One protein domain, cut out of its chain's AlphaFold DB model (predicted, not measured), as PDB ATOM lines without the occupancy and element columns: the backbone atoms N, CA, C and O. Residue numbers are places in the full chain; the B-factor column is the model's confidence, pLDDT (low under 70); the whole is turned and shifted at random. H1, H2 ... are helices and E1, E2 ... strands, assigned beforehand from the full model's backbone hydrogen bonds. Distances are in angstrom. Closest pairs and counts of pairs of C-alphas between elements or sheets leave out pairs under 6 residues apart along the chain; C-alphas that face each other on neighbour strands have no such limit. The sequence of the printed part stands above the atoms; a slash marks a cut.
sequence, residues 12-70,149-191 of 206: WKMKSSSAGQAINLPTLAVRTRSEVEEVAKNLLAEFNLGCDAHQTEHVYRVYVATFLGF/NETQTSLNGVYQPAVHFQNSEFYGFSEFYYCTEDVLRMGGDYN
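AT A GLANCE: This is residues 12 to 70 and 149 to 191 of the 206 residues of an uncharacterized protein of Limosa lapponica baueri (UniProt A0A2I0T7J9). The model is a twisted sheet of five strands, with the long strands E2 and E4 side by side in its middle, short E3 beside one end of E4, and short E1 and E5 beside the opposite end of E2. H1 only grazes the sheet, and the small H2 follows directly on E5 at the sheet's level. The printed part has 102 residues, in the order E1 E2 H1 E3 E4 E5 H2; the sheet's order is E3 E4 E2 E1 E5, mixed. The class is mixed, helices and strands, with under half of the residues in named elements. The whole is loose, with a radius of gyration of the C-alphas of 16.1 A and spans of 48 by 38 by 27 A.

IN THESE COORDINATES: E1 is residues 12 to 14, 6.7 A long, beginning at C-alpha 12 (29.215, -30.694, 0.352). E2 is residues 18 to 25, 22.8 A. H1 is residues 34 to 42, 13.3 A. E3 is residues 44 to 48, 13.5 A. E4, the longest strand, is residues 59 to 68, 28.7 A, ending at C-alpha 68 (41.626, -32.578, -5.804). E5 is residues 171 to 174, 10.2 A. H2 is residues 175 to 178, 4.7 A, ending at C-alpha 178 (24.167, -41.364, -5.642).

HOW THE PARTS SIT: E4 and E2 are antiparallel at 161 degrees, with N 63 and O 23 at 2.8 A, within hydrogen-bond range. E1 and E2 form a hairpin, antiparallel at 175 degrees, with N 20 and O 13 at 2.8 A. E1 and E5 are parallel at 15 degrees, with N 12 and O 171 at 2.8 A. E3 and E4 form a hairpin, antiparallel at 146 degrees, with N 45 and O 62 at 2.8 A. E3 and E5 are the edge strands. E2, H1 and E3 form a split strand-helix-strand unit, two strands running the same way with E4 between them, and its crossover is right-handed. H1 grazes the sheet with residues 40 to 42. The closest C-alphas of E1 and H2, those of Met 14 and Glu 175, are 5.3 A apart. In H1, 3 of 5 O i to N i+4 pairs are within hydrogen-bond range; H2 is too short for such a pair.

THE WHOLE: The C-alphas of His 54 and Val 183 are the two farthest apart, at 49.5 A. Residues 71 to 148 are not printed, and C-alphas 70 and 149 are 18.7 A apart across the cut. Residues 149 to 170 and 179 to 191 are long stretches with no named element. Of the links printed whole, none is long. The mean pLDDT of the printed part is 85.3; residues 27 to 39 are under 70.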
ATOM      1  N   TRP A  12      28.166 -29.739   0.664       93.88
ATOM      2  CA  TRP A  12      29.215 -30.694   0.352       93.88
ATOM      3  C   TRP A  12      28.971 -31.270  -1.031       93.88
ATOM      4  O   TRP A  12      27.865 -31.698  -1.370       93.88
ATOM      5  N   LYS A  13      30.035 -31.375  -1.818       95.50
ATOM      6  CA  LYS A  13      29.975 -31.963  -3.148       95.50
ATOM      7  C   LYS A  13      31.108 -32.947  -3.328       95.50
ATOM      8  O   LYS A  13      32.268 -32.554  -3.331       95.50
ATOM      9  N   MET A  14      30.779 -34.213  -3.538       97.06
ATOM     10  CA  MET A  14      31.766 -35.225  -3.899       97.06
ATOM     11  C   MET A  14      31.524 -35.633  -5.345       97.06
ATOM     12  O   MET A  14      30.468 -36.152  -5.676       97.06
ATOM     13  N   LYS A  15      32.471 -35.317  -6.224       95.88
ATOM     14  CA  LYS A  15      32.481 -35.732  -7.630       95.88
ATOM     15  C   LYS A  15      33.365 -36.975  -7.782       95.88
ATOM     16  O   LYS A  15      33.985 -37.428  -6.826       95.88
ATOM     17  N   SER A  16      33.501 -37.462  -9.012       96.00
ATOM     18  CA  SER A  16      34.410 -38.562  -9.355       96.00
ATOM     19  C   SER A  16      35.886 -38.260  -9.015       96.00
ATOM     20  O   SER A  16      36.547 -39.080  -8.381       96.00
ATOM     21  N   SER A  17      36.402 -37.070  -9.355       96.56
ATOM     22  CA  SER A  17      37.828 -36.725  -9.184       96.56
ATOM     23  C   SER A  17      38.148 -35.791  -8.013       96.56
ATOM     24  O   SER A  17      39.297 -35.720  -7.578       96.56
ATOM     25  N   SER A  18      37.166 -35.062  -7.486       96.44
ATOM     26  CA  SER A  18      37.373 -34.092  -6.408       96.44
ATOM     27  C   SER A  18      36.211 -34.059  -5.429       96.44
ATOM     28  O   SER A  18      35.072 -34.366  -5.782       96.44
ATOM     29  N   ALA A  19      36.504 -33.637  -4.204       96.06
ATOM     30  CA  ALA A  19      35.500 -33.239  -3.228       96.06
ATOM     31  C   ALA A  19      35.586 -31.730  -2.987       96.06
ATOM     32  O   ALA A  19      36.632 -31.118  -3.198       96.06
ATOM     33  N   GLY A  20      34.495 -31.119  -2.556       94.31
ATOM     34  CA  GLY A  20      34.441 -29.707  -2.224       94.31
ATOM     35  C   GLY A  20      33.432 -29.429  -1.124       94.31
ATOM     36  O   GLY A  20      32.507 -30.214  -0.899       94.31
ATOM     37  N   GLN A  21      33.643 -28.309  -0.449       92.94
ATOM     38  CA  GLN A  21      32.786 -27.829   0.620       92.94
ATOM     39  C   GLN A  21      32.677 -26.307   0.545       92.94
ATOM     40  O   GLN A  21      33.687 -25.633   0.319       92.94
ATOM     41  N   ALA A  22      31.475 -25.782   0.782       90.88
ATOM     42  CA  ALA A  22      31.249 -24.365   1.019       90.88
ATOM     43  C   ALA A  22      30.494 -24.154   2.341       90.88
ATOM     44  O   ALA A  22      29.505 -24.833   2.614       90.88
ATOM     45  N   ILE A  23      30.973 -23.236   3.185       89.00
ATOM     46  CA  ILE A  23      30.381 -22.923   4.493       89.00
ATOM     47  C   ILE A  23      30.248 -21.412   4.645       89.00
ATOM     48  O   ILE A  23      31.231 -20.683   4.523       89.00
ATOM     49  N   ASN A  24      29.055 -20.946   5.001       84.06
ATOM     50  CA  ASN A  24      28.859 -19.559   5.404       84.06
ATOM     51  C   ASN A  24      29.391 -19.327   6.811       84.06
ATOM     52  O   ASN A  24      29.074 -20.074   7.739       84.06
ATOM     53  N   LEU A  25      30.185 -18.274   6.964       80.88
ATOM     54  CA  LEU A  25      30.737 -17.872   8.244       80.88
ATOM     55  C   LEU A  25      29.983 -16.658   8.783       80.88
ATOM     56  O   LEU A  25      29.681 -15.738   8.019       80.88
ATOM     57  N   PRO A  26      29.705 -16.608  10.099       71.50
ATOM     58  CA  PRO A  26      29.189 -15.396  10.709       71.50
ATOM     59  C   PRO A  26      30.203 -14.259  10.523       71.50
ATOM     60  O   PRO A  26      31.415 -14.466  10.617       71.50
ATOM     61  N   THR A  27      29.704 -13.044  10.299       59.47
ATOM     62  CA  THR A  27      30.508 -11.828  10.065       59.47
ATOM     63  C   THR A  27      31.484 -11.531  11.214       59.47
ATOM     64  O   THR A  27      32.506 -10.881  11.017       59.47
ATOM     65  N   LEU A  28      31.216 -12.074  12.405       54.56
ATOM     66  CA  LEU A  28      32.097 -12.081  13.573       54.56
ATOM     67  C   LEU A  28      32.838 -13.427  13.678       54.56
ATOM     68  O   LEU A  28      32.513 -14.252  14.529       54.56
ATOM     69  N   ALA A  29      33.829 -13.676  12.819       53.62
ATOM     70  CA  ALA A  29      34.704 -14.842  12.972       53.62
ATOM     71  C   ALA A  29      36.009 -14.467  13.698       53.62
ATOM     72  O   ALA A  29      36.689 -13.501  13.354       53.62
ATOM     73  N   VAL A  30      36.309 -15.264  14.725       50.75
ATOM     74  CA  VAL A  30      37.408 -15.170  15.696       50.75
ATOM     75  C   VAL A  30      38.788 -15.092  15.022       50.75
ATOM     76  O   VAL A  30      39.052 -15.814  14.064       50.75
ATOM     77  N   ARG A  31      39.676 -14.243  15.568       45.94
ATOM     78  CA  ARG A  31      41.104 -14.127  15.205       45.94
ATOM     79  C   ARG A  31      41.774 -15.506  15.179       45.94
ATOM     80  O   ARG A  31      41.858 -16.160  16.218       45.94
ATOM     81  N   THR A  32      42.283 -15.921  14.023       52.25
ATOM     82  CA  THR A  32      43.158 -17.093  13.895       52.25
ATOM     83  C   THR A  32      44.632 -16.673  14.015       52.25
ATOM     84  O   THR A  32      44.970 -15.492  14.006       52.25
ATOM     85  N   ARG A  33      45.535 -17.639  14.234       56.47
ATOM     86  CA  ARG A  33      46.992 -17.407  14.307       56.47
ATOM     87  C   ARG A  33      47.516 -16.959  12.931       56.47
ATOM     88  O   ARG A  33      47.006 -17.438  11.926       56.47
ATOM     89  N   SER A  34      48.545 -16.109  12.870       57.44
ATOM     90  CA  SER A  34      49.005 -15.443  11.629       57.44
ATOM     91  C   SER A  34      49.278 -16.370  10.430       57.44
ATOM     92  O   SER A  34      48.967 -16.010   9.302       57.44
ATOM     93  N   GLU A  35      49.811 -17.574  10.653       53.38
ATOM     94  CA  GLU A  35      50.055 -18.573   9.590       53.38
ATOM     95  C   GLU A  35      48.753 -19.229   9.094       53.38
ATOM     96  O   GLU A  35      48.573 -19.469   7.901       53.38
ATOM     97  N   VAL A  36      47.799 -19.455  10.005       59.00
ATOM     98  CA  VAL A  36      46.455 -19.960   9.683       59.00
ATOM     99  C   VAL A  36      45.639 -18.883   8.966       59.00
ATOM    100  O   VAL A  36      44.830 -19.211   8.106       59.00
ATOM    101  N   GLU A  37      45.866 -17.599   9.263       63.66
ATOM    102  CA  GLU A  37      45.219 -16.482   8.566       63.66
ATOM    103  C   GLU A  37      45.579 -16.419   7.076       63.66
ATOM    104  O   GLU A  37      44.691 -16.149   6.273       63.66
ATOM    105  N   GLU A  38      46.827 -16.674   6.669       66.19
ATOM    106  CA  GLU A  38      47.196 -16.630   5.243       66.19
ATOM    107  C   GLU A  38      46.587 -17.777   4.432       66.19
ATOM    108  O   GLU A  38      46.013 -17.548   3.366       66.19
ATOM    109  N   VAL A  39      46.632 -19.004   4.958       65.50
ATOM    110  CA  VAL A  39      45.986 -20.160   4.314       65.50
ATOM    111  C   VAL A  39      44.466 -19.991   4.312       65.50
ATOM    112  O   VAL A  39      43.818 -20.259   3.300       65.50
ATOM    113  N   ALA A  40      43.888 -19.485   5.407       70.75
ATOM    114  CA  ALA A  40      42.461 -19.199   5.481       70.75
ATOM    115  C   ALA A  40      42.038 -18.109   4.488       70.75
ATOM    116  O   ALA A  40      40.985 -18.254   3.880       70.75
ATOM    117  N   LYS A  41      42.838 -17.055   4.263       72.81
ATOM    118  CA  LYS A  41      42.517 -15.991   3.290       72.81
ATOM    119  C   LYS A  41      42.291 -16.538   1.881       72.81
ATOM    120  O   LYS A  41      41.352 -16.115   1.224       72.81
ATOM    121  N   ASN A  42      43.086 -17.517   1.447       85.12
ATOM    122  CA  ASN A  42      42.929 -18.132   0.123       85.12
ATOM    123  C   ASN A  42      41.692 -19.038   0.005       85.12
ATOM    124  O   ASN A  42      41.292 -19.394  -1.101       85.12
ATOM    125  N   LEU A  43      41.098 -19.421   1.136       89.88
ATOM    126  CA  LEU A  43      39.911 -20.272   1.223       89.88
ATOM    127  C   LEU A  43      38.655 -19.472   1.586       89.88
ATOM    128  O   LEU A  43      37.604 -20.062   1.816       89.88
ATOM    129  N   LEU A  44      38.754 -18.145   1.682       89.06
ATOM    130  CA  LEU A  44      37.658 -17.262   2.056       89.06
ATOM    131  C   LEU A  44      37.301 -16.345   0.892       89.06
ATOM    132  O   LEU A  44      38.147 -15.638   0.355       89.06
ATOM    133  N   ALA A  45      36.019 -16.320   0.550       87.75
ATOM    134  CA  ALA A  45      35.440 -15.358  -0.367       87.75
ATOM    135  C   ALA A  45      34.547 -14.394   0.418       87.75
ATOM    136  O   ALA A  45      33.626 -14.823   1.115       87.75
ATOM    137  N   GLU A  46      34.814 -13.097   0.294       87.12
ATOM    138  CA  GLU A  46      33.970 -12.031   0.831       87.12
ATOM    139  C   GLU A  46      33.371 -11.237  -0.326       87.12
ATOM    140  O   GLU A  46      34.088 -10.787  -1.221       87.12
ATOM    141  N   PHE A  47      32.049 -11.097  -0.338       87.25
ATOM    142  CA  PHE A  47      31.342 -10.392  -1.404       87.25
ATOM    143  C   PHE A  47      30.029  -9.793  -0.898       87.25
ATOM    144  O   PHE A  47      29.411 -10.306   0.034       87.25
ATOM    145  N   ASN A  48      29.600  -8.696  -1.528       87.19
ATOM    146  CA  ASN A  48      28.326  -8.039  -1.255       87.19
ATOM    147  C   ASN A  48      27.349  -8.338  -2.398       87.19
ATOM    148  O   ASN A  48      27.642  -8.027  -3.551       87.19
ATOM    149  N   LEU A  49      26.210  -8.956  -2.087       88.75
ATOM    150  CA  LEU A  49      25.140  -9.219  -3.059       88.75
ATOM    151  C   LEU A  49      24.111  -8.081  -3.138       88.75
ATOM    152  O   LEU A  49      23.160  -8.170  -3.915       88.75
ATOM    153  N   GLY A  50      24.274  -7.033  -2.331       85.62
ATOM    154  CA  GLY A  50      23.445  -5.837  -2.362       85.62
ATOM    155  C   GLY A  50      23.754  -4.937  -3.556       85.62
ATOM    156  O   GLY A  50      24.818  -5.003  -4.166       85.62
ATOM    157  N   CYS A  51      22.807  -4.058  -3.880       89.06
ATOM    158  CA  CYS A  51      22.978  -3.037  -4.914       89.06
ATOM    159  C   CYS A  51      23.758  -1.800  -4.428       89.06
ATOM    160  O   CYS A  51      24.184  -0.993  -5.252       89.06
ATOM    161  N   ASP A  52      23.951  -1.662  -3.113       88.56
ATOM    162  CA  ASP A  52      24.675  -0.569  -2.467       88.56
ATOM    163  C   ASP A  52      25.910  -1.113  -1.735       88.56
ATOM    164  O   ASP A  52      25.804  -1.905  -0.795       88.56
ATOM    165  N   ALA A  53      27.092  -0.659  -2.153       84.44
ATOM    166  CA  ALA A  53      28.368  -1.079  -1.583       84.44
ATOM    167  C   ALA A  53      28.555  -0.645  -0.118       84.44
ATOM    168  O   ALA A  53      29.379  -1.228   0.586       84.44
ATOM    169  N   HIS A  54      27.807   0.359   0.349       84.94
ATOM    170  CA  HIS A  54      27.886   0.858   1.721       84.94
ATOM    171  C   HIS A  54      26.971   0.103   2.694       84.94
ATOM    172  O   HIS A  54      27.115   0.257   3.907       84.94
ATOM    173  N   GLN A  55      26.057  -0.730   2.189       84.38
ATOM    174  CA  GLN A  55      25.170  -1.550   3.012       84.38
ATOM    175  C   GLN A  55      25.804  -2.909   3.304       84.38
ATOM    176  O   GLN A  55      26.267  -3.608   2.404       84.38
ATOM    177  N   THR A  56      25.794  -3.305   4.577       83.38
ATOM    178  CA  THR A  56      26.419  -4.552   5.044       83.38
ATOM    179  C   THR A  56      25.443  -5.718   5.191       83.38
ATOM    180  O   THR A  56      25.876  -6.839   5.441       83.38
ATOM    181  N   GLU A  57      24.139  -5.488   4.999       82.50
ATOM    182  CA  GLU A  57      23.082  -6.503   5.148       82.50
ATOM    183  C   GLU A  57      23.249  -7.691   4.188       82.50
ATOM    184  O   GLU A  57      22.871  -8.819   4.499       82.50
ATOM    185  N   HIS A  58      23.854  -7.452   3.026       84.88
ATOM    186  CA  HIS A  58      24.087  -8.463   1.997       84.88
ATOM    187  C   HIS A  58      25.570  -8.795   1.815       84.88
ATOM    188  O   HIS A  58      25.963  -9.291   0.759       84.88
ATOM    189  N   VAL A  59      26.395  -8.535   2.834       84.69
ATOM    190  CA  VAL A  59      27.799  -8.958   2.864       84.69
ATOM    191  C   VAL A  59      27.887 -10.387   3.386       84.69
ATOM    192  O   VAL A  59      27.478 -10.683   4.507       84.69
ATOM    193  N   TYR A  60      28.467 -11.265   2.575       84.50
ATOM    194  CA  TYR A  60      28.671 -12.670   2.894       84.50
ATOM    195  C   TYR A  60      30.156 -12.981   2.976       84.50
ATOM    196  O   TYR A  60      30.955 -12.494   2.176       84.50
ATOM    197  N   ARG A  61      30.504 -13.842   3.931       86.00
ATOM    198  CA  ARG A  61      31.827 -14.446   4.055       86.00
ATOM    199  C   ARG A  61      31.674 -15.954   3.953       86.00
ATOM    200  O   ARG A  61      31.067 -16.581   4.821       86.00
ATOM    201  N   VAL A  62      32.219 -16.528   2.890       88.19
ATOM    202  CA  VAL A  62      32.057 -17.943   2.557       88.19
ATOM    203  C   VAL A  62      33.419 -18.614   2.550       88.19
ATOM    204  O   VAL A  62      34.324 -18.197   1.833       88.19
ATOM    205  N   TYR A  63      33.565 -19.661   3.350       91.44
ATOM    206  CA  TYR A  63      34.678 -20.589   3.236       91.44
ATOM    207  C   TYR A  63      34.424 -21.543   2.074       91.44
ATOM    208  O   TYR A  63      33.357 -22.146   2.013       91.44
ATOM    209  N   VAL A  64      35.401 -21.698   1.185       93.00
ATOM    210  CA  VAL A  64      35.346 -22.604   0.038       93.00
ATOM    211  C   VAL A  64      36.637 -23.406  -0.023       93.00
ATOM    212  O   VAL A  64      37.724 -22.845  -0.142       93.00
ATOM    213  N   ALA A  65      36.514 -24.731  -0.003       94.81
ATOM    214  CA  ALA A  65      37.640 -25.638  -0.187       94.81
ATOM    215  C   ALA A  65      37.356 -26.659  -1.284       94.81
ATOM    216  O   ALA A  65      36.248 -27.182  -1.411       94.81
ATOM    217  N   THR A  66      38.386 -26.953  -2.079       94.88
ATOM    218  CA  THR A  66      38.371 -28.013  -3.091       94.88
ATOM    219  C   THR A  66      39.535 -28.963  -2.850       94.88
ATOM    220  O   THR A  66      40.690 -28.554  -2.783       94.88
ATOM    221  N   PHE A  67      39.222 -30.249  -2.780       96.50
ATOM    222  CA  PHE A  67      40.143 -31.338  -2.505       96.50
ATOM    223  C   PHE A  67      40.315 -32.179  -3.772       96.50
ATOM    224  O   PHE A  67      39.555 -33.118  -4.039       96.50
ATOM    225  N   LEU A  68      41.299 -31.819  -4.597       96.00
ATOM    226  CA  LEU A  68      41.626 -32.578  -5.804       96.00
ATOM    227  C   LEU A  68      42.160 -33.965  -5.438       96.00
ATOM    228  O   LEU A  68      42.972 -34.107  -4.530       96.00
ATOM    229  N   GLY A  69      41.670 -34.993  -6.127       95.75
ATOM    230  CA  GLY A  69      41.939 -36.390  -5.801       95.75
ATOM    231  C   GLY A  69      40.971 -36.967  -4.767       95.75
ATOM    232  O   GLY A  69      40.808 -38.174  -4.700       95.75
ATOM    233  N   PHE A  70      40.239 -36.173  -3.990       97.19
ATOM    234  CA  PHE A  70      39.368 -36.710  -2.931       97.19
ATOM    235  C   PHE A  70      37.940 -37.033  -3.401       97.19
ATOM    236  O   PHE A  70      37.050 -37.222  -2.579       97.19
ATOM    237  N   ASN A 149      47.565 -34.161  12.363       90.12
ATOM    238  CA  ASN A 149      47.258 -34.023  13.796       90.12
ATOM    239  C   ASN A 149      46.956 -32.567  14.201       90.12
ATOM    240  O   ASN A 149      46.808 -32.269  15.385       90.12
ATOM    241  N   GLU A 150      46.921 -31.650  13.237       87.50
ATOM    242  CA  GLU A 150      46.661 -30.240  13.483       87.50
ATOM    243  C   GLU A 150      45.185 -30.011  13.818       87.50
ATOM    244  O   GLU A 150      44.281 -30.689  13.329       87.50
ATOM    245  N   THR A 151      44.925 -29.032  14.677       85.25
ATOM    246  CA  THR A 151      43.557 -28.619  14.993       85.25
ATOM    247  C   THR A 151      42.976 -27.790  13.853       85.25
ATOM    248  O   THR A 151      43.699 -27.009  13.245       85.25
ATOM    249  N   GLN A 152      41.657 -27.869  13.639       86.88
ATOM    250  CA  GLN A 152      40.950 -27.108  12.594       86.88
ATOM    251  C   GLN A 152      41.429 -27.419  11.169       86.88
ATOM    252  O   GLN A 152      41.393 -26.554  10.299       86.88
ATOM    253  N   THR A 153      41.855 -28.653  10.909       91.25
ATOM    254  CA  THR A 153      42.128 -29.142   9.556       91.25
ATOM    255  C   THR A 153      41.184 -30.284   9.188       91.25
ATOM    256  O   THR A 153      40.548 -30.910  10.042       91.25
ATOM    257  N   SER A 154      41.043 -30.519   7.887       92.88
ATOM    258  CA  SER A 154      40.141 -31.519   7.318       92.88
ATOM    259  C   SER A 154      40.910 -32.519   6.446       92.88
ATOM    260  O   SER A 154      41.824 -33.187   6.932       92.88
ATOM    261  N   LEU A 155      40.538 -32.677   5.175       94.12
ATOM    262  CA  LEU A 155      41.264 -33.527   4.234       94.12
ATOM    263  C   LEU A 155      42.581 -32.859   3.837       94.12
ATOM    264  O   LEU A 155      42.643 -31.640   3.676       94.12
ATOM    265  N   ASN A 156      43.630 -33.662   3.654       94.56
ATOM    266  CA  ASN A 156      44.947 -33.184   3.223       94.56
ATOM    267  C   ASN A 156      45.552 -32.080   4.118       94.56
ATOM    268  O   ASN A 156      46.297 -31.234   3.629       94.56
ATOM    269  N   GLY A 157      45.174 -32.032   5.402       91.62
ATOM    270  CA  GLY A 157      45.612 -30.990   6.337       91.62
ATOM    271  C   GLY A 157      45.100 -29.579   6.020       91.62
ATOM    272  O   GLY A 157      45.594 -28.612   6.586       91.62
ATOM    273  N   VAL A 158      44.118 -29.423   5.128       91.69
ATOM    274  CA  VAL A 158      43.603 -28.098   4.756       91.69
ATOM    275  C   VAL A 158      42.774 -27.525   5.899       91.69
ATOM    276  O   VAL A 158      41.888 -28.206   6.427       91.69
ATOM    277  N   TYR A 159      43.037 -26.261   6.240       90.81
ATOM    278  CA  TYR A 159      42.275 -25.505   7.231       90.81
ATOM    279  C   TYR A 159      40.771 -25.583   6.957       90.81
ATOM    280  O   TYR A 159      40.334 -25.354   5.831       90.81
ATOM    281  N   GLN A 160      39.986 -25.855   7.995       90.44
ATOM    282  CA  GLN A 160      38.532 -25.824   7.981       90.44
ATOM    283  C   GLN A 160      38.035 -25.022   9.196       90.44
ATOM    284  O   GLN A 160      38.403 -25.337  10.332       90.44
ATOM    285  N   PRO A 161      37.176 -24.009   8.995       87.94
ATOM    286  CA  PRO A 161      36.607 -23.244  10.095       87.94
ATOM    287  C   PRO A 161      35.728 -24.124  10.993       87.94
ATOM    288  O   PRO A 161      35.180 -25.147  10.570       87.94
ATOM    289  N   ALA A 162      35.568 -23.705  12.250       86.38
ATOM    290  CA  ALA A 162      34.673 -24.375  13.185       86.38
ATOM    291  C   ALA A 162      33.219 -24.315  12.686       86.38
ATOM    292  O   ALA A 162      32.717 -23.249  12.329       86.38
ATOM    293  N   VAL A 163      32.540 -25.463  12.696       83.81
ATOM    294  CA  VAL A 163      31.142 -25.601  12.269       83.81
ATOM    295  C   VAL A 163      30.252 -25.801  13.495       83.81
ATOM    296  O   VAL A 163      30.466 -26.721  14.285       83.81
ATOM    297  N   HIS A 164      29.211 -24.977  13.635       83.56
ATOM    298  CA  HIS A 164      28.177 -25.151  14.660       83.56
ATOM    299  C   HIS A 164      27.131 -26.183  14.216       83.56
ATOM    300  O   HIS A 164      26.036 -25.829  13.784       83.56
ATOM    301  N   PHE A 165      27.455 -27.472  14.345       82.38
ATOM    302  CA  PHE A 165      26.613 -28.571  13.847       82.38
ATOM    303  C   PHE A 165      25.172 -28.592  14.388       82.38
ATOM    304  O   PHE A 165      24.284 -29.061  13.692       82.38
ATOM    305  N   GLN A 166      24.919 -28.083  15.600       85.69
ATOM    306  CA  GLN A 166      23.574 -28.080  16.204       85.69
ATOM    307  C   GLN A 166      22.595 -27.116  15.516       85.69
ATOM    308  O   GLN A 166      21.396 -27.364  15.532       85.69
ATOM    309  N   ASN A 167      23.112 -26.048  14.902       82.75
ATOM    310  CA  ASN A 167      22.325 -24.992  14.257       82.75
ATOM    311  C   ASN A 167      22.703 -24.840  12.775       82.75
ATOM    312  O   ASN A 167      22.655 -23.741  12.230       82.75
ATOM    313  N   SER A 168      23.152 -25.925  12.142       84.12
ATOM    314  CA  SER A 168      23.550 -25.920  10.735       84.12
ATOM    315  C   SER A 168      22.841 -27.035   9.985       84.12
ATOM    316  O   SER A 168      22.792 -28.171  10.449       84.12
ATOM    317  N   GLU A 169      22.367 -26.717   8.788       89.56
ATOM    318  CA  GLU A 169      21.873 -27.684   7.812       89.56
ATOM    319  C   GLU A 169      22.877 -27.774   6.664       89.56
ATOM    320  O   GLU A 169      23.496 -26.775   6.307       89.56
ATOM    321  N   PHE A 170      23.065 -28.960   6.092       91.75
ATOM    322  CA  PHE A 170      23.994 -29.173   4.984       91.75
ATOM    323  C   PHE A 170      23.304 -29.913   3.849       91.75
ATOM    324  O   PHE A 170      22.588 -30.884   4.087       91.75
ATOM    325  N   TYR A 171      23.590 -29.511   2.613       93.56
ATOM    326  CA  TYR A 171      23.189 -30.269   1.430       93.56
ATOM    327  C   TYR A 171      24.363 -31.079   0.879       93.56
ATOM    328  O   TYR A 171      25.446 -30.545   0.654       93.56
ATOM    329  N   GLY A 172      24.143 -32.375   0.656       94.75
ATOM    330  CA  GLY A 172      25.097 -33.268   0.004       94.75
ATOM    331  C   GLY A 172      24.729 -33.482  -1.460       94.75
ATOM    332  O   GLY A 172      23.635 -33.949  -1.764       94.75
ATOM    333  N   PHE A 173      25.647 -33.172  -2.371       94.44
ATOM    334  CA  PHE A 173      25.446 -33.318  -3.812       94.44
ATOM    335  C   PHE A 173      26.347 -34.392  -4.427       94.44
ATOM    336  O   PHE A 173      27.420 -34.709  -3.906       94.44
ATOM    337  N   SER A 174      25.948 -34.861  -5.614       95.12
ATOM    338  CA  SER A 174      26.702 -35.831  -6.417       95.12
ATOM    339  C   SER A 174      26.840 -37.169  -5.679       95.12
ATOM    340  O   SER A 174      25.805 -37.730  -5.344       95.12
ATOM    341  N   GLU A 175      28.037 -37.680  -5.380       94.81
ATOM    342  CA  GLU A 175      28.181 -39.000  -4.739       94.81
ATOM    343  C   GLU A 175      27.454 -39.103  -3.384       94.81
ATOM    344  O   GLU A 175      26.971 -40.169  -3.026       94.81
ATOM    345  N   PHE A 176      27.280 -37.997  -2.646       93.62
ATOM    346  CA  PHE A 176      26.448 -38.006  -1.433       93.62
ATOM    347  C   PHE A 176      24.994 -38.419  -1.717       93.62
ATOM    348  O   PHE A 176      24.373 -39.097  -0.899       93.62
ATOM    349  N   TYR A 177      24.465 -38.032  -2.878       93.88
ATOM    350  CA  TYR A 177      23.143 -38.430  -3.344       93.88
ATOM    351  C   TYR A 177      23.177 -39.812  -4.009       93.88
ATOM    352  O   TYR A 177      22.385 -40.670  -3.646       93.88
ATOM    353  N   TYR A 178      24.117 -40.081  -4.920       92.00
ATOM    354  CA  TYR A 178      24.167 -41.364  -5.642       92.00
ATOM    355  C   TYR A 178      24.394 -42.559  -4.703       92.00
ATOM    356  O   TYR A 178      23.710 -43.575  -4.812       92.00
ATOM    357  N   CYS A 179      25.272 -42.426  -3.702       91.31
ATOM    358  CA  CYS A 179      25.517 -43.490  -2.725       91.31
ATOM    359  C   CYS A 179      24.347 -43.720  -1.752       91.31
ATOM    360  O   CYS A 179      24.339 -44.733  -1.055       91.31
ATOM    361  N   THR A 180      23.385 -42.797  -1.656       92.62
ATOM    362  CA  THR A 180      22.214 -42.933  -0.773       92.62
ATOM    363  C   THR A 180      20.949 -43.292  -1.542       92.62
ATOM    364  O   THR A 180      20.177 -44.125  -1.079       92.62
ATOM    365  N   GLU A 181      20.737 -42.730  -2.725       91.88
ATOM    366  CA  GLU A 181      19.524 -42.948  -3.508       91.88
ATOM    367  C   GLU A 181      19.670 -44.078  -4.526       91.88
ATOM    368  O   GLU A 181      18.903 -45.036  -4.477       91.88
ATOM    369  N   ASP A 182      20.652 -44.007  -5.426       86.19
ATOM    370  CA  ASP A 182      20.710 -44.922  -6.575       86.19
ATOM    371  C   ASP A 182      20.907 -46.378  -6.138       86.19
ATOM    372  O   ASP A 182      20.332 -47.294  -6.730       86.19
ATOM    373  N   VAL A 183      21.682 -46.570  -5.068       79.94
ATOM    374  CA  VAL A 183      22.046 -47.887  -4.535       79.94
ATOM    375  C   VAL A 183      21.138 -48.311  -3.379       79.94
ATOM    376  O   VAL A 183      20.690 -49.453  -3.329       79.94
ATOM    377  N   LEU A 184      20.863 -47.401  -2.440       88.56
ATOM    378  CA  LEU A 184      20.217 -47.733  -1.164       88.56
ATOM    379  C   LEU A 184      18.766 -47.235  -1.055       88.56
ATOM    380  O   LEU A 184      18.110 -47.530  -0.056       88.56
ATOM    381  N   ARG A 185      18.257 -46.501  -2.060       91.25
ATOM    382  CA  ARG A 185      16.880 -45.961  -2.121       91.25
ATOM    383  C   ARG A 185      16.473 -45.204  -0.855       91.25
ATOM    384  O   ARG A 185      15.352 -45.325  -0.362       91.25
ATOM    385  N   MET A 186      17.424 -44.459  -0.297       90.69
ATOM    386  CA  MET A 186      17.283 -43.714   0.949       90.69
ATOM    387  C   MET A 186      17.728 -42.253   0.813       90.69
ATOM    388  O   MET A 186      18.273 -41.681   1.760       90.69
ATOM    389  N   GLY A 187      17.523 -41.657  -0.364       87.06
ATOM    390  CA  GLY A 187      17.773 -40.241  -0.597       87.06
ATOM    391  C   GLY A 187      16.937 -39.327   0.308       87.06
ATOM    392  O   GLY A 187      15.942 -39.729   0.914       87.06
ATOM    393  N   GLY A 188      17.351 -38.061   0.390       91.56
ATOM    394  CA  GLY A 188      16.752 -37.066   1.281       91.56
ATOM    395  C   GLY A 188      17.537 -36.921   2.583       91.56
ATOM    396  O   GLY A 188      18.760 -36.767   2.555       91.56
ATOM    397  N   ASP A 189      16.837 -36.935   3.718       93.56
ATOM    398  CA  ASP A 189      17.438 -36.671   5.024       93.56
ATOM    399  C   ASP A 189      18.396 -37.793   5.442       93.56
ATOM    400  O   ASP A 189      18.001 -38.933   5.714       93.56
ATOM    401  N   TYR A 190      19.680 -37.451   5.541       93.75
ATOM    402  CA  TYR A 190      20.713 -38.400   5.922       93.75
ATOM    403  C   TYR A 190      20.546 -38.864   7.375       93.75
ATOM    404  O   TYR A 190      20.501 -38.070   8.314       93.75
ATOM    405  N   ASN A 191      20.554 -40.183   7.582       95.06
ATOM    406  CA  ASN A 191      20.614 -40.794   8.904       95.06
ATOM    407  C   ASN A 191      21.755 -41.815   8.962       95.06
ATOM    408  O   ASN A 191      21.694 -42.861   8.315       95.06
TER     409      ASN A 191